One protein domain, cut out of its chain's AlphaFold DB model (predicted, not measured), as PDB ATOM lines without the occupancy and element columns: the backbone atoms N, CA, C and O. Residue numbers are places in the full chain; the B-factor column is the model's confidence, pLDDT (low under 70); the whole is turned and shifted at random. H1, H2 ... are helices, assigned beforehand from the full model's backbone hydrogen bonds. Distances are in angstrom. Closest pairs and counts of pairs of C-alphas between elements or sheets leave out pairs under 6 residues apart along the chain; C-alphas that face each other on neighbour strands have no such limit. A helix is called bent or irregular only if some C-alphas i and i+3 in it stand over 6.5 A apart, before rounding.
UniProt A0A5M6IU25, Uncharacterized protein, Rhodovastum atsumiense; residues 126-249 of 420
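Overview. This is residues 126 to 249 of the 420 residues of an uncharacterized protein of Rhodovastum atsumiense (UniProt A0A5M6IU25). A long helix, H1, reaches out from a compact helical body with H5 at its middle; residues 126 to 133 of H1 stick out, while H3 packs on H1 and H8 packs on H3 and H5. The short H7 packs on one part of H5, and H2 packs on H5 and H6 at the end away from the free start of H1, where residues 208 to 213, of which 213 belongs to H6, also stick out. The printed part has 124 residues with eight named helices, H1 to H8 in order, and no named strand; the class is all helix. It is compact, with a radius of gyration of the C-alphas of 14.5 A, yet elongated, spanning 53 by 28 by 26 A.

Arrangement. Begin with H1, residues 126 to 149, which touches H3, residues 165 to 177, closest at the C-alphas of Met 143 and Ala 169, 4.8 A apart, at a steep tilt of 50 degrees, opposite ways. With residues 138 to 145 alone H1 touches H4, residues 183 to 187; the C-alphas of Ala 145 and Trp 186 come closest, at 5.8 A. Look next at the hub, H5, residues 189 to 207: H1 touches it with residues 145 to 149 alone, about perpendicular at 90 degrees, and the C-alphas of Ala 149 and Leu 192 are closest, at 5.4 A. H8, residues 233 to 243, touches H5 at a steep tilt of 65 degrees, the same way, closest at the C-alphas of Ala 199 and Ala 243, 4.7 A apart. H8 also touches H3 at a shallow tilt of 29 degrees, opposite ways, closest at the C-alphas of Ala 175 and Ala 242, 5.1 A apart. H7, residues 224 to 227, touches H5 closest at the C-alphas of Gly 190 and Gly 226, 4.6 A apart. H2, residues 156 to 159, touches H5 closest at the C-alphas of Leu 158 and Ala 200, 5.5 A apart. H5 and H6, residues 213 to 221, form a helical hairpin but only just touch, with 3 pairs of C-alphas within 8 A, closest at Met 201 and Ala 218, 7.6 A. H1 and H8 are apart. In H1, H3, H5, H6 and H8 every O i to N i+4 pair is within hydrogen-bond range; in H4 it is 0 of 1, with 1 of 2 O i to N i+3 pairs, and H2 and H7 are too short for an O i to N i+4 pair.

Along the chain. Find C-alpha 126 at (199.143, 207.997, 129.539); from there H1 runs 33.9 A to C-alpha 149 at (206.763, 225.356, 101.439). H5 measures 26.8 A, H3 18.0 A and H8 15.3 A, ending at C-alpha 243, (213.437, 214.660, 103.109). H4 is only just irregular: C-alphas 184 and 187 are 6.6 A apart.

Size, cuts and confidence. The C-alphas farthest apart, those of Ala 126 and Ala 213, are 53.4 A apart. The printed part has no cut; no link is long. The mean pLDDT of the printed part is 75.2; look for values under 70 at residues 126 to 136, 177 to 183, 209 to 211, 223 to 235 and 247 to 249.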
ATOM      1  N   ALA A 126     198.925 206.550 129.560       42.78
ATOM      2  CA  ALA A 126     199.143 207.997 129.539       42.78
ATOM      3  C   ALA A 126     200.413 208.397 128.766       42.78
ATOM      4  O   ALA A 126     200.385 209.369 128.015       42.78
ATOM      5  N   ALA A 127     201.509 207.641 128.889       47.88
ATOM      6  CA  ALA A 127     202.737 207.872 128.128       47.88
ATOM      7  C   ALA A 127     202.549 207.601 126.626       47.88
ATOM      8  O   ALA A 127     203.008 208.391 125.801       47.88
ATOM      9  N   SER A 128     201.834 206.526 126.270       49.19
ATOM     10  CA  SER A 128     201.469 206.227 124.881       49.19
ATOM     11  C   SER A 128     200.588 207.327 124.294       49.19
ATOM     12  O   SER A 128     200.851 207.803 123.196       49.19
ATOM     13  N   MET A 129     199.583 207.788 125.040       49.56
ATOM     14  CA  MET A 129     198.701 208.866 124.593       49.56
ATOM     15  C   MET A 129     199.462 210.183 124.444       49.56
ATOM     16  O   MET A 129     199.286 210.876 123.449       49.56
ATOM     17  N   LEU A 130     200.351 210.521 125.380       52.56
ATOM     18  CA  LEU A 130     201.164 211.735 125.313       52.56
ATOM     19  C   LEU A 130     202.151 211.709 124.132       52.56
ATOM     20  O   LEU A 130     202.403 212.754 123.531       52.56
ATOM     21  N   ALA A 131     202.654 210.531 123.749       57.94
ATOM     22  CA  ALA A 131     203.420 210.346 122.516       57.94
ATOM     23  C   ALA A 131     202.552 210.588 121.269       57.94
ATOM     24  O   ALA A 131     202.923 211.407 120.431       57.94
ATOM     25  N   THR A 132     201.356 209.994 121.200       58.28
ATOM     26  CA  THR A 132     200.406 210.196 120.091       58.28
ATOM     27  C   THR A 132     199.949 211.654 119.969       58.28
ATOM     28  O   THR A 132     199.907 212.201 118.870       58.28
ATOM     29  N   PHE A 133     199.660 212.332 121.084       56.09
ATOM     30  CA  PHE A 133     199.306 213.758 121.096       56.09
ATOM     31  C   PHE A 133     200.464 214.642 120.626       56.09
ATOM     32  O   PHE A 133     200.254 215.613 119.896       56.09
ATOM     33  N   LYS A 134     201.699 214.312 121.022       63.94
ATOM     34  CA  LYS A 134     202.893 215.027 120.570       63.94
ATOM     35  C   LYS A 134     203.117 214.833 119.069       63.94
ATOM     36  O   LYS A 134     203.400 215.813 118.388       63.94
ATOM     37  N   GLU A 135     202.952 213.617 118.560       65.12
ATOM     38  CA  GLU A 135     203.040 213.297 117.130       65.12
ATOM     39  C   GLU A 135     201.959 214.012 116.314       65.12
ATOM     40  O   GLU A 135     202.282 214.641 115.311       65.12
ATOM     41  N   ALA A 136     200.706 214.020 116.780       67.88
ATOM     42  CA  ALA A 136     199.606 214.723 116.118       67.88
ATOM     43  C   ALA A 136     199.853 216.240 116.033       67.88
ATOM     44  O   ALA A 136     199.667 216.841 114.977       67.88
ATOM     45  N   ARG A 137     200.344 216.858 117.117       70.12
ATOM     46  CA  ARG A 137     200.665 218.294 117.139       70.12
ATOM     47  C   ARG A 137     201.863 218.643 116.250       70.12
ATOM     48  O   ARG A 137     201.890 219.707 115.641       70.12
ATOM     49  N   ILE A 138     202.861 217.759 116.183       75.06
ATOM     50  CA  ILE A 138     204.004 217.903 115.269       75.06
ATOM     51  C   ILE A 138     203.533 217.766 113.819       75.06
ATOM     52  O   ILE A 138     203.958 218.551 112.981       75.06
ATOM     53  N   HIS A 139     202.632 216.829 113.529       76.44
ATOM     54  CA  HIS A 139     202.082 216.643 112.190       76.44
ATOM     55  C   HIS A 139     201.240 217.840 111.727       76.44
ATOM     56  O   HIS A 139     201.377 218.282 110.592       76.44
ATOM     57  N   GLU A 140     200.420 218.427 112.603       77.06
ATOM     58  CA  GLU A 140     199.658 219.642 112.286       77.06
ATOM     59  C   GLU A 140     200.583 220.823 111.950       77.06
ATOM     60  O   GLU A 140     200.405 221.494 110.932       77.06
ATOM     61  N   ALA A 141     201.628 221.034 112.755       80.81
ATOM     62  CA  ALA A 141     202.645 222.044 112.470       80.81
ATOM     63  C   ALA A 141     203.429 221.730 111.178       80.81
ATOM     64  O   ALA A 141     203.751 222.640 110.414       80.81
ATOM     65  N   ALA A 142     203.690 220.451 110.892       84.19
ATOM     66  CA  ALA A 142     204.342 220.010 109.661       84.19
ATOM     67  C   ALA A 142     203.457 220.252 108.432       84.19
ATOM     68  O   ALA A 142     203.965 220.593 107.368       84.19
ATOM     69  N   MET A 143     202.138 220.119 108.582       86.94
ATOM     70  CA  MET A 143     201.164 220.401 107.533       86.94
ATOM     71  C   MET A 143     201.145 221.892 107.188       86.94
ATOM     72  O   MET A 143     201.281 222.259 106.023       86.94
ATOM     73  N   GLN A 144     201.092 222.764 108.195       87.06
ATOM     74  CA  GLN A 144     201.179 224.215 107.986       87.06
ATOM     75  C   GLN A 144     202.503 224.610 107.311       87.06
ATOM     76  O   GLN A 144     202.520 225.373 106.345       87.06
ATOM     77  N   ALA A 145     203.613 224.024 107.759       86.94
ATOM     78  CA  ALA A 145     204.927 224.229 107.163       86.94
ATOM     79  C   ALA A 145     205.008 223.728 105.708       86.94
ATOM     80  O   ALA A 145     205.592 224.394 104.853       86.94
ATOM     81  N   ALA A 146     204.390 222.588 105.395       89.06
ATOM     82  CA  ALA A 146     204.327 222.056 104.037       89.06
ATOM     83  C   ALA A 146     203.466 222.926 103.106       89.06
ATOM     84  O   ALA A 146     203.829 223.120 101.948       89.06
ATOM     85  N   GLU A 147     202.366 223.505 103.596       90.62
ATOM     86  CA  GLU A 147     201.565 224.478 102.838       90.62
ATOM     87  C   GLU A 147     202.334 225.770 102.560       90.62
ATOM     88  O   GLU A 147     202.219 226.345 101.475       90.62
ATOM     89  N   MET A 148     203.150 226.222 103.514       88.88
ATOM     90  CA  MET A 148     204.055 227.351 103.308       88.88
ATOM     91  C   MET A 148     205.132 227.011 102.272       88.88
ATOM     92  O   MET A 148     205.340 227.778 101.331       88.88
ATOM     93  N   ALA A 149     205.759 225.839 102.385       87.69
ATOM     94  CA  ALA A 149     206.763 225.356 101.439       87.69
ATOM     95  C   ALA A 149     206.194 225.168 100.021       87.69
ATOM     96  O   ALA A 149     206.892 225.413  99.036       87.69
ATOM     97  N   ALA A 150     204.912 224.811  99.898       86.69
ATOM     98  CA  ALA A 150     204.217 224.694  98.617       86.69
ATOM     99  C   ALA A 150     204.166 226.020  97.832       86.69
ATOM    100  O   ALA A 150     204.045 225.996  96.611       86.69
ATOM    101  N   ARG A 151     204.293 227.169  98.510       88.44
ATOM    102  CA  ARG A 151     204.293 228.507  97.892       88.44
ATOM    103  C   ARG A 151     205.689 228.999  97.509       88.44
ATOM    104  O   ARG A 151     205.807 230.012  96.826       88.44
ATOM    105  N   ILE A 152     206.737 228.319  97.965       89.25
ATOM    106  CA  ILE A 152     208.122 228.650  97.632       89.25
ATOM    107  C   ILE A 152     208.427 228.041  96.272       89.25
ATOM    108  O   ILE A 152     208.242 226.841  96.105       89.25
ATOM    109  N   HIS A 153     208.898 228.843  95.319       89.31
ATOM    110  CA  HIS A 153     209.264 228.362  93.990       89.31
ATOM    111  C   HIS A 153     210.549 227.521  94.035       89.31
ATOM    112  O   HIS A 153     211.529 227.907  94.675       89.31
ATOM    113  N   LEU A 154     210.527 226.378  93.353       86.94
ATOM    114  CA  LEU A 154     211.681 225.521  93.106       86.94
ATOM    115  C   LEU A 154     212.142 225.689  91.647       86.94
ATOM    116  O   LEU A 154     211.363 226.127  90.808       86.94
ATOM    117  N   PRO A 155     213.384 225.313  91.308       88.00
ATOM    118  CA  PRO A 155     213.814 225.225  89.915       88.00
ATOM    119  C   PRO A 155     212.860 224.364  89.077       88.00
ATOM    120  O   PRO A 155     212.421 223.313  89.545       88.00
ATOM    121  N   ASP A 156     212.607 224.760  87.826       87.50
ATOM    122  CA  ASP A 156     211.591 224.159  86.939       87.50
ATOM    123  C   ASP A 156     211.637 222.626  86.864       87.50
ATOM    124  O   ASP A 156     210.603 221.961  86.798       87.50
ATOM    125  N   PHE A 157     212.836 222.041  86.889       86.69
ATOM    126  CA  PHE A 157     213.000 220.589  86.886       86.69
ATOM    127  C   PHE A 157     212.517 219.938  88.192       86.69
ATOM    128  O   PHE A 157     211.865 218.900  88.156       86.69
ATOM    129  N   LEU A 158     212.807 220.542  89.347       87.69
ATOM    130  CA  LEU A 158     212.366 220.038  90.649       87.69
ATOM    131  C   LEU A 158     210.874 220.289  90.884       87.69
ATOM    132  O   LEU A 158     210.235 219.484  91.557       87.69
ATOM    133  N   GLU A 159     210.295 221.337  90.293       90.88
ATOM    134  CA  GLU A 159     208.847 221.592  90.357       90.88
ATOM    135  C   GLU A 159     208.019 220.418  89.832       90.88
ATOM    136  O   GLU A 159     207.014 220.043  90.432       90.88
ATOM    137  N   GLN A 160     208.480 219.777  88.754       90.75
ATOM    138  CA  GLN A 160     207.821 218.607  88.157       90.75
ATOM    139  C   GLN A 160     207.795 217.392  89.094       90.75
ATOM    140  O   GLN A 160     206.974 216.494  88.922       90.75
ATOM    141  N   HIS A 161     208.689 217.369  90.084       90.00
ATOM    142  CA  HIS A 161     208.852 216.289  91.053       90.00
ATOM    143  C   HIS A 161     208.491 216.726  92.481       90.00
ATOM    144  O   HIS A 161     208.790 216.016  93.444       90.00
ATOM    145  N   ARG A 162     207.851 217.890  92.642       90.69
ATOM    146  CA  ARG A 162     207.452 218.417  93.948       90.69
ATOM    147  C   ARG A 162     206.465 217.467  94.631       90.69
ATOM    148  O   ARG A 162     205.462 217.057  94.051       90.69
ATOM    149  N   LEU A 163     206.710 217.188  95.910       86.31
ATOM    150  CA  LEU A 163     205.742 216.488  96.749       86.31
ATOM    151  C   LEU A 163     204.527 217.373  97.041       86.31
ATOM    152  O   LEU A 163     204.662 218.541  97.408       86.31
ATOM    153  N   GLY A 164     203.332 216.789  96.956       85.94
ATOM    154  CA  GLY A 164     202.126 217.425  97.476       85.94
ATOM    155  C   GLY A 164     202.253 217.710  98.975       85.94
ATOM    156  O   GLY A 164     202.936 216.981  99.698       85.94
ATOM    157  N   ALA A 165     201.566 218.749  99.453       85.75
ATOM    158  CA  ALA A 165     201.675 219.202 100.839       85.75
ATOM    159  C   ALA A 165     201.450 218.082 101.890       85.75
ATOM    160  O   ALA A 165     202.227 218.035 102.840       85.75
ATOM    161  N   PRO A 166     200.510 217.124 101.720       83.00
ATOM    162  CA  PRO A 166     200.363 216.003 102.657       83.00
ATOM    163  C   PRO A 166     201.597 215.089 102.734       83.00
ATOM    164  O   PRO A 166     202.038 214.735 103.822       83.00
ATOM    165  N   ALA A 167     202.199 214.749 101.590       80.25
ATOM    166  CA  ALA A 167     203.396 213.907 101.549       80.25
ATOM    167  C   ALA A 167     204.623 214.653 102.100       80.25
ATOM    168  O   ALA A 167     205.436 214.084 102.823       80.25
ATOM    169  N   LEU A 168     204.737 215.953 101.820       85.06
ATOM    170  CA  LEU A 168     205.792 216.786 102.392       85.06
ATOM    171  C   LEU A 168     205.642 216.937 103.918       85.06
ATOM    172  O   LEU A 168     206.644 216.920 104.633       85.06
ATOM    173  N   ALA A 169     204.409 217.025 104.425       84.69
ATOM    174  CA  ALA A 169     204.114 217.063 105.856       84.69
ATOM    175  C   ALA A 169     204.520 215.764 106.565       84.69
ATOM    176  O   ALA A 169     205.071 215.819 107.664       84.69
ATOM    177  N   ASP A 170     204.332 214.601 105.935       80.88
ATOM    178  CA  ASP A 170     204.818 213.318 106.464       80.88
ATOM    179  C   ASP A 170     206.356 213.325 106.599       80.88
ATOM    180  O   ASP A 170     206.902 212.960 107.644       80.88
ATOM    181  N   HIS A 171     207.069 213.832 105.588       82.75
ATOM    182  CA  HIS A 171     208.531 213.962 105.615       82.75
ATOM    183  C   HIS A 171     209.018 214.959 106.686       82.75
ATOM    184  O   HIS A 171     209.970 214.676 107.420       82.75
ATOM    185  N   LEU A 172     208.347 216.105 106.825       84.12
ATOM    186  CA  LEU A 172     208.628 217.085 107.880       84.12
ATOM    187  C   LEU A 172     208.329 216.514 109.272       84.12
ATOM    188  O   LEU A 172     209.118 216.712 110.189       84.12
ATOM    189  N   THR A 173     207.258 215.734 109.428       81.19
ATOM    190  CA  THR A 173     206.926 215.051 110.690       81.19
ATOM    191  C   THR A 173     208.061 214.112 111.108       81.19
ATOM    192  O   THR A 173     208.515 214.165 112.251       81.19
ATOM    193  N   ILE A 174     208.601 213.321 110.173       77.62
ATOM    194  CA  ILE A 174     209.772 212.458 110.414       77.62
ATOM    195  C   ILE A 174     210.996 213.293 110.814       77.62
ATOM    196  O   ILE A 174     211.727 212.912 111.733       77.62
ATOM    197  N   ALA A 175     211.212 214.442 110.164       76.94
ATOM    198  CA  ALA A 175     212.292 215.354 110.528       76.94
ATOM    199  C   ALA A 175     212.125 215.869 111.969       76.94
ATOM    200  O   ALA A 175     213.059 215.738 112.757       76.94
ATOM    201  N   GLY A 176     210.943 216.374 112.335       70.50
ATOM    202  CA  GLY A 176     210.649 216.954 113.654       70.50
ATOM    203  C   GLY A 176     210.599 215.946 114.806       70.50
ATOM    204  O   GLY A 176     210.802 216.312 115.964       70.50
ATOM    205  N   LEU A 177     210.357 214.666 114.509       65.12
ATOM    206  CA  LEU A 177     210.481 213.573 115.479       65.12
ATOM    207  C   LEU A 177     211.938 213.124 115.678       65.12
ATOM    208  O   LEU A 177     212.275 212.553 116.719       65.12
ATOM    209  N   SER A 178     212.822 213.395 114.714       64.06
ATOM    210  CA  SER A 178     214.254 213.143 114.863       64.06
ATOM    211  C   SER A 178     214.892 214.194 115.775       64.06
ATOM    212  O   SER A 178     214.656 215.390 115.640       64.06
ATOM    213  N   ARG A 179     215.806 213.773 116.665       55.16
ATOM    214  CA  ARG A 179     216.574 214.673 117.560       55.16
ATOM    215  C   ARG A 179     217.387 215.756 116.823       55.16
ATOM    216  O   ARG A 179     217.933 216.637 117.473       55.16
ATOM    217  N   SER A 180     217.510 215.641 115.502       49.47
ATOM    218  CA  SER A 180     218.352 216.452 114.624       49.47
ATOM    219  C   SER A 180     217.656 217.657 113.980       49.47
ATOM    220  O   SER A 180     218.357 218.527 113.467       49.47
ATOM    221  N   ALA A 181     216.318 217.723 113.953       54.38
ATOM    222  CA  ALA A 181     215.600 218.857 113.372       54.38
ATOM    223  C   ALA A 181     214.592 219.417 114.376       54.38
ATOM    224  O   ALA A 181     213.579 218.805 114.697       54.38
ATOM    225  N   ASP A 182     214.909 220.596 114.895       63.75
ATOM    226  CA  ASP A 182     214.014 221.348 115.756       63.75
ATOM    227  C   ASP A 182     212.858 221.910 114.913       63.75
ATOM    228  O   ASP A 182     213.091 222.624 113.933       63.75
ATOM    229  N   ALA A 183     211.617 221.592 115.294       68.44
ATOM    230  CA  ALA A 183     210.406 222.093 114.639       68.44
ATOM    231  C   ALA A 183     210.334 223.634 114.641       68.44
ATOM    232  O   ALA A 183     209.626 224.221 113.826       68.44
ATOM    233  N   SER A 184     211.114 224.306 115.498       73.00
ATOM    234  CA  SER A 184     211.282 225.765 115.481       73.00
ATOM    235  C   SER A 184     211.778 226.319 114.133       73.00
ATOM    236  O   SER A 184     211.507 227.476 113.810       73.00
ATOM    237  N   ARG A 185     212.451 225.497 113.313       74.44
ATOM    238  CA  ARG A 185     213.014 225.885 112.006       74.44
ATOM    239  C   ARG A 185     212.008 225.899 110.871       74.44
ATOM    240  O   ARG A 185     212.313 226.405 109.800       74.44
ATOM    241  N   TRP A 186     210.811 225.368 111.077       83.19
ATOM    242  CA  TRP A 186     209.792 225.339 110.028       83.19
ATOM    243  C   TRP A 186     209.232 226.720 109.693       83.19
ATOM    244  O   TRP A 186     208.608 226.888 108.655       83.19
ATOM    245  N   ASN A 187     209.510 227.722 110.525       80.81
ATOM    246  CA  ASN A 187     209.204 229.117 110.220       80.81
ATOM    247  C   ASN A 187     210.273 229.789 109.338       80.81
ATOM    248  O   ASN A 187     210.057 230.905 108.872       80.81
ATOM    249  N   ASP A 188     211.419 229.139 109.112       84.00
ATOM    250  CA  ASP A 188     212.475 229.645 108.238       84.00
ATOM    251  C   ASP A 188     212.199 229.240 106.784       84.00
ATOM    252  O   ASP A 188     212.239 228.065 106.404       84.00
ATOM    253  N   THR A 189     211.941 230.240 105.942       83.62
ATOM    254  CA  THR A 189     211.703 230.052 104.509       83.62
ATOM    255  C   THR A 189     212.906 229.451 103.783       83.62
ATOM    256  O   THR A 189     212.715 228.711 102.819       83.62
ATOM    257  N   GLY A 190     214.134 229.724 104.237       83.19
ATOM    258  CA  GLY A 190     215.347 229.121 103.686       83.19
ATOM    259  C   GLY A 190     215.399 227.617 103.954       83.19
ATOM    260  O   GLY A 190     215.623 226.833 103.029       83.19
ATOM    261  N   TYR A 191     215.076 227.215 105.187       84.56
ATOM    262  CA  TYR A 191     214.977 225.808 105.576       84.56
ATOM    263  C   TYR A 191     213.883 225.072 104.802       84.56
ATOM    264  O   TYR A 191     214.136 224.000 104.253       84.56
ATOM    265  N   LEU A 192     212.678 225.645 104.713       87.50
ATOM    266  CA  LEU A 192     211.574 225.032 103.970       87.50
ATOM    267  C   LEU A 192     211.877 224.902 102.475       87.50
ATOM    268  O   LEU A 192     211.545 223.878 101.879       87.50
ATOM    269  N   SER A 193     212.537 225.901 101.881       86.69
ATOM    270  CA  SER A 193     212.989 225.848 100.489       86.69
ATOM    271  C   SER A 193     213.968 224.693 100.264       86.69
ATOM    272  O   SER A 193     213.752 223.848  99.396       86.69
ATOM    273  N   ALA A 194     215.001 224.592 101.107       85.62
ATOM    274  CA  ALA A 194     216.010 223.542 101.007       85.62
ATOM    275  C   ALA A 194     215.427 222.142 101.265       85.62
ATOM    276  O   ALA A 194     215.739 221.195 100.543       85.62
ATOM    277  N   PHE A 195     214.540 222.008 102.255       87.75
ATOM    278  CA  PHE A 195     213.872 220.747 102.570       87.75
ATOM    279  C   PHE A 195     212.942 220.296 101.436       87.75
ATOM    280  O   PHE A 195     212.999 219.140 101.017       87.75
ATOM    281  N   SER A 196     212.131 221.213 100.899       90.00
ATOM    282  CA  SER A 196     211.246 220.955  99.757       90.00
ATOM    283  C   SER A 196     212.042 220.593  98.500       90.00
ATOM    284  O   SER A 196     211.731 219.606  97.833       90.00
ATOM    285  N   GLY A 197     213.136 221.311  98.225       89.12
ATOM    286  CA  GLY A 197     214.050 221.007  97.125       89.12
ATOM    287  C   GLY A 197     214.710 219.633  97.265       89.12
ATOM    288  O   GLY A 197     214.762 218.877  96.297       89.12
ATOM    289  N   ALA A 198     215.159 219.260  98.466       87.56
ATOM    290  CA  ALA A 198     215.729 217.936  98.721       87.56
ATOM    291  C   ALA A 198     214.692 216.811  98.575       87.56
ATOM    292  O   ALA A 198     215.022 215.741  98.063       87.56
ATOM    293  N   ALA A 199     213.443 217.053  98.977       88.50
ATOM    294  CA  ALA A 199     212.359 216.092  98.813       88.50
ATOM    295  C   ALA A 199     211.957 215.916  97.339       88.50
ATOM    296  O   ALA A 199     211.802 214.788  96.869       88.50
ATOM    297  N   ALA A 200     211.875 217.014  96.585       89.62
ATOM    298  CA  ALA A 200     211.661 216.983  95.141       89.62
ATOM    299  C   ALA A 200     212.822 216.297  94.401       89.62
ATOM    300  O   ALA A 200     212.606 215.525  93.471       89.62
ATOM    301  N   MET A 201     214.062 216.511  94.852       87.19
ATOM    302  CA  MET A 201     215.236 215.822  94.318       87.19
ATOM    303  C   MET A 201     215.172 214.315  94.584       87.19
ATOM    304  O   MET A 201     215.440 213.525  93.683       87.19
ATOM    305  N   ALA A 202     214.776 213.894  95.789       85.38
ATOM    306  CA  ALA A 202     214.585 212.479  96.099       85.38
ATOM    307  C   ALA A 202     213.536 211.829  95.179       85.38
ATOM    308  O   ALA A 202     213.764 210.733  94.668       85.38
ATOM    309  N   GLN A 203     212.434 212.533  94.898       85.19
ATOM    310  CA  GLN A 203     211.431 212.095  93.924       85.19
ATOM    311  C   GLN A 203     211.993 212.008  92.505       85.19
ATOM    312  O   GLN A 203     211.800 210.990  91.840       85.19
ATOM    313  N   ALA A 204     212.732 213.019  92.045       84.88
ATOM    314  CA  ALA A 204     213.369 212.996  90.732       84.88
ATOM    315  C   ALA A 204     214.311 211.783  90.591       84.88
ATOM    316  O   ALA A 204     214.232 211.034  89.619       84.88
ATOM    317  N   LEU A 205     215.149 211.520  91.595       80.00
ATOM    318  CA  LEU A 205     216.070 210.379  91.595       80.00
ATOM    319  C   LEU A 205     215.344 209.021  91.603       80.00
ATOM    320  O   LEU A 205     215.867 208.046  91.074       80.00
ATOM    321  N   GLY A 206     214.139 208.950  92.172       76.44
ATOM    322  CA  GLY A 206     213.289 207.759  92.114       76.44
ATOM    323  C   GLY A 206     212.643 207.509  90.744       76.44
ATOM    324  O   GLY A 206     212.310 206.368  90.442       76.44
ATOM    325  N   HIS A 207     212.486 208.540  89.905       78.19
ATOM    326  CA  HIS A 207     211.788 208.449  88.613       78.19
ATOM    327  C   HIS A 207     212.714 208.368  87.393       78.19
ATOM    328  O   HIS A 207     212.279 207.946  86.322       78.19
ATOM    329  N   HIS A 208     213.979 208.771  87.525       72.75
ATOM    330  CA  HIS A 208     214.929 208.800  86.411       72.75
ATOM    331  C   HIS A 208     215.929 207.643  86.493       72.75
ATOM    332  O   HIS A 208     216.519 207.396  87.534       72.75
ATOM    333  N   ASP A 209     216.184 206.958  85.375       58.78
ATOM    334  CA  ASP A 209     217.189 205.877  85.297       58.78
ATOM    335  C   ASP A 209     218.606 206.386  84.970       58.78
ATOM    336  O   ASP A 209     219.581 205.631  85.002       58.78
ATOM    337  N   ARG A 210     218.734 207.659  84.576       68.44
ATOM    338  CA  ARG A 210     219.981 208.260  84.082       68.44
ATOM    339  C   ARG A 210     220.156 209.677  84.609       68.44
ATOM    340  O   ARG A 210     219.186 210.415  84.755       68.44
ATOM    341  N   ILE A 211     221.410 210.080  84.806       69.06
ATOM    342  CA  ILE A 211     221.755 211.458  85.168       69.06
ATOM    343  C   ILE A 211     221.955 212.276  83.895       69.06
ATOM    344  O   ILE A 211     222.919 212.071  83.161       69.06
ATOM    345  N   GLY A 212     221.015 213.179  83.626       73.06
ATOM    346  CA  GLY A 212     221.087 214.148  82.530       73.06
ATOM    347  C   GLY A 212     221.438 215.555  83.014       73.06
ATOM    348  O   GLY A 212     221.463 215.827  84.214       73.06
ATOM    349  N   ALA A 213     221.645 216.473  82.066       72.69
ATOM    350  CA  ALA A 213     222.006 217.866  82.347       72.69
ATOM    351  C   ALA A 213     221.023 218.574  83.300       72.69
ATOM    352  O   ALA A 213     221.456 219.316  84.177       72.69
ATOM    353  N   ASN A 214     219.721 218.290  83.189       76.44
ATOM    354  CA  ASN A 214     218.695 218.882  84.055       76.44
ATOM    355  C   ASN A 214     218.825 218.427  85.516       76.44
ATOM    356  O   ASN A 214     218.657 219.234  86.426       76.44
ATOM    357  N   LEU A 215     219.172 217.155  85.743       76.44
ATOM    358  CA  LEU A 215     219.388 216.620  87.087       76.44
ATOM    359  C   LEU A 215     220.670 217.198  87.697       76.44
ATOM    360  O   LEU A 215     220.659 217.589  88.859       76.44
ATOM    361  N   CYS A 216     221.743 217.331  86.907       75.50
ATOM    362  CA  CYS A 216     222.965 218.015  87.343       75.50
ATOM    363  C   CYS A 216     222.692 219.482  87.715       75.50
ATOM    364  O   CYS A 216     223.069 219.912  88.799       75.50
ATOM    365  N   GLY A 217     221.971 220.226  86.870       73.50
ATOM    366  CA  GLY A 217     221.603 221.615  87.161       73.50
ATOM    367  C   GLY A 217     220.727 221.749  88.411       73.50
ATOM    368  O   GLY A 217     220.910 222.666  89.208       73.50
ATOM    369  N   ALA A 218     219.821 220.795  88.637       80.12
ATOM    370  CA  ALA A 218     219.038 220.731  89.865       80.12
ATOM    371  C   ALA A 218     219.902 220.409  91.100       80.12
ATOM    372  O   ALA A 218     219.654 220.962  92.170       80.12
ATOM    373  N   MET A 219     220.932 219.565  90.975       76.19
ATOM    374  CA  MET A 219     221.877 219.298  92.068       76.19
ATOM    375  C   MET A 219     222.672 220.548  92.444       76.19
ATOM    376  O   MET A 219     222.809 220.835  93.629       76.19
ATOM    377  N   ASP A 220     223.129 221.316  91.454       72.81
ATOM    378  CA  ASP A 220     223.876 222.560  91.677       72.81
ATOM    379  C   ASP A 220     223.010 223.655  92.324       72.81
ATOM    380  O   ASP A 220     223.518 224.523  93.031       72.81
ATOM    381  N   SER A 221     221.689 223.599  92.121       72.94
ATOM    382  CA  SER A 221     220.730 224.536  92.721       72.94
ATOM    383  C   SER A 221     220.381 224.241  94.188       72.94
ATOM    384  O   SER A 221     219.813 225.099  94.868       72.94
ATOM    385  N   LEU A 222     220.720 223.050  94.704       72.44
ATOM    386  CA  LEU A 222     220.510 222.706  96.112       72.44
ATOM    387  C   LEU A 222     221.578 223.382  96.975       72.44
ATOM    388  O   LEU A 222     222.675 222.862  97.175       72.44
ATOM    389  N   SER A 223     221.244 224.553  97.514       62.59
ATOM    390  CA  SER A 223     222.147 225.284  98.401       62.59
ATOM    391  C   SER A 223     222.247 224.630  99.784       62.59
ATOM    392  O   SER A 223     221.247 224.421 100.474       62.59
ATOM    393  N   VAL A 224     223.483 224.383 100.226       60.69
ATOM    394  CA  VAL A 224     223.804 223.969 101.604       60.69
ATOM    395  C   VAL A 224     223.448 225.076 102.608       60.69
ATOM    396  O   VAL A 224     223.148 224.787 103.764       60.69
ATOM    397  N   GLU A 225     223.429 226.337 102.169       60.44
ATOM    398  CA  GLU A 225     223.161 227.505 103.015       60.44
ATOM    399  C   GLU A 225     221.715 227.533 103.529       60.44
ATOM    400  O   GLU A 225     221.471 227.999 104.639       60.44
ATOM    401  N   GLY A 226     220.763 226.971 102.773       61.53
ATOM    402  CA  GLY A 226     219.367 226.844 103.207       61.53
ATOM    403  C   GLY A 226     219.175 225.832 104.341       61.53
ATOM    404  O   GLY A 226     218.204 225.907 105.085       61.53
ATOM    405  N   PHE A 227     220.137 224.929 104.547       65.56
ATOM    406  CA  PHE A 227     220.193 224.060 105.718       65.56
ATOM    407  C   PHE A 227     221.002 224.690 106.855       65.56
ATOM    408  O   PHE A 227     221.687 223.965 107.564       65.56
ATOM    409  N   ALA A 228     220.979 226.011 107.048       55.34
ATOM    410  CA  ALA A 228     221.666 226.638 108.174       55.34
ATOM    411  C   ALA A 228     221.145 226.100 109.528       55.34
ATOM    412  O   ALA A 228     219.949 225.899 109.741       55.34
ATOM    413  N   GLY A 229     222.067 225.832 110.461       56.50
ATOM    414  CA  GLY A 229     221.765 225.424 111.840       56.50
ATOM    415  C   GLY A 229     222.027 223.969 112.294       56.50
ATOM    416  O   GLY A 229     222.026 223.765 113.507       56.50
ATOM    417  N   PRO A 230     222.208 222.915 111.470       60.53
ATOM    418  CA  PRO A 230     222.599 221.600 111.966       60.53
ATOM    419  C   PRO A 230     223.989 221.694 112.603       60.53
ATOM    420  O   PRO A 230     224.935 222.187 111.997       60.53
ATOM    421  N   SER A 231     224.105 221.215 113.839       56.84
ATOM    422  CA  SER A 231     225.319 221.294 114.664       56.84
ATOM    423  C   SER A 231     226.472 220.414 114.156       56.84
ATOM    424  O   SER A 231     227.594 220.523 114.647       56.84
ATOM    425  N   GLY A 232     226.216 219.544 113.169       62.22
ATOM    426  CA  GLY A 232     227.225 218.717 112.509       62.22
ATOM    427  C   GLY A 232     226.662 217.806 111.410       62.22
ATOM    428  O   GLY A 232     225.461 217.770 111.145       62.22
ATOM    429  N   LEU A 233     227.548 217.016 110.788       64.50
ATOM    430  CA  LEU A 233     227.245 216.124 109.649       64.50
ATOM    431  C   LEU A 233     226.085 215.146 109.904       64.50
ATOM    432  O   LEU A 233     225.332 214.826 108.988       64.50
ATOM    433  N   ARG A 234     225.932 214.673 111.146       67.06
ATOM    434  CA  ARG A 234     224.856 213.751 111.537       67.06
ATOM    435  C   ARG A 234     223.478 214.404 111.448       67.06
ATOM    436  O   ARG A 234     222.530 213.744 111.032       67.06
ATOM    437  N   ASP A 235     223.380 215.678 111.813       66.38
ATOM    438  CA  ASP A 235     222.115 216.409 111.789       66.38
ATOM    439  C   ASP A 235     221.715 216.731 110.349       66.38
ATOM    440  O   ASP A 235     220.572 216.508 109.957       66.38
ATOM    441  N   TYR A 236     222.693 217.130 109.533       71.94
ATOM    442  CA  TYR A 236     222.522 217.320 108.094       71.94
ATOM    443  C   TYR A 236     222.052 216.030 107.396       71.94
ATOM    444  O   TYR A 236     221.075 216.035 106.650       71.94
ATOM    445  N   GLN A 237     222.685 214.893 107.706       73.62
ATOM    446  CA  GLN A 237     222.267 213.586 107.194       73.62
ATOM    447  C   GLN A 237     220.855 213.206 107.666       73.62
ATOM    448  O   GLN A 237     220.084 212.643 106.893       73.62
ATOM    449  N   GLY A 238     220.502 213.514 108.916       72.31
ATOM    450  CA  GLY A 238     219.157 213.293 109.448       72.31
ATOM    451  C   GLY A 238     218.090 214.059 108.666       72.31
ATOM    452  O   GLY A 238     217.075 213.473 108.298       72.31
ATOM    453  N   VAL A 239     218.349 215.331 108.352       77.50
ATOM    454  CA  VAL A 239     217.441 216.179 107.563       77.50
ATOM    455  C   VAL A 239     217.286 215.656 106.132       77.50
ATOM    456  O   VAL A 239     216.158 215.492 105.676       77.50
ATOM    457  N   LEU A 240     218.383 215.319 105.445       80.62
ATOM    458  CA  LEU A 240     218.317 214.765 104.085       80.62
ATOM    459  C   LEU A 240     217.599 213.410 104.040       80.62
ATOM    460  O   LEU A 240     216.758 213.181 103.175       80.62
ATOM    461  N   ASN A 241     217.864 212.535 105.014       78.50
ATOM    462  CA  ASN A 241     217.168 211.255 105.129       78.50
ATOM    463  C   ASN A 241     215.659 211.443 105.362       78.50
ATOM    464  O   ASN A 241     214.865 210.687 104.799       78.50
ATOM    465  N   ALA A 242     215.266 212.431 106.175       81.56
ATOM    466  CA  ALA A 242     213.866 212.762 106.429       81.56
ATOM    467  C   ALA A 242     213.182 213.376 105.199       81.56
ATOM    468  O   ALA A 242     212.045 213.031 104.903       81.56
ATOM    469  N   ALA A 243     213.898 214.190 104.416       84.12
ATOM    470  CA  ALA A 243     213.437 214.660 103.109       84.12
ATOM    471  C   ALA A 243     213.310 213.519 102.078       84.12
ATOM    472  O   ALA A 243     212.680 213.694 101.043       84.12
ATOM    473  N   GLY A 244     213.826 212.323 102.370       77.19
ATOM    474  CA  GLY A 244     213.789 211.161 101.479       77.19
ATOM    475  C   GLY A 244     215.054 210.997 100.643       77.19
ATOM    476  O   GLY A 244     215.248 209.938 100.054       77.19
ATOM    477  N   LEU A 245     215.962 211.977 100.671       76.75
ATOM    478  CA  LEU A 245     217.277 211.930 100.040       76.75
ATOM    479  C   LEU A 245     218.242 211.095 100.894       76.75
ATOM    480  O   LEU A 245     219.221 211.590 101.459       76.75
ATOM    481  N   VAL A 246     217.928 209.808 101.041       70.06
ATOM    482  CA  VAL A 246     218.739 208.903 101.851       70.06
ATOM    483  C   VAL A 246     220.082 208.712 101.185       70.06
ATOM    484  O   VAL A 246     220.152 208.136 100.107       70.06
ATOM    485  N   LEU A 247     221.155 209.128 101.853       59.53
ATOM    486  CA  LEU A 247     222.493 208.683 101.495       59.53
ATOM    487  C   LEU A 247     222.583 207.199 101.889       59.53
ATOM    488  O   LEU A 247     222.656 206.910 103.091       59.53
ATOM    489  N   PRO A 248     222.545 206.237 100.942       53.28
ATOM    490  CA  PRO A 248     222.826 204.859 101.270       53.28
ATOM    491  C   PRO A 248     224.197 204.846 101.929       53.28
ATOM    492  O   PRO A 248     225.118 205.566 101.526       53.28
ATOM    493  N   ARG A 249     224.340 204.040 102.981       52.84
ATOM    494  CA  ARG A 249     225.674 203.723 103.486       52.84
ATOM    495  C   ARG A 249     226.448 203.226 102.273       52.84
ATOM    496  O   ARG A 249     226.003 202.253 101.668       52.84
TER     497      ARG A 249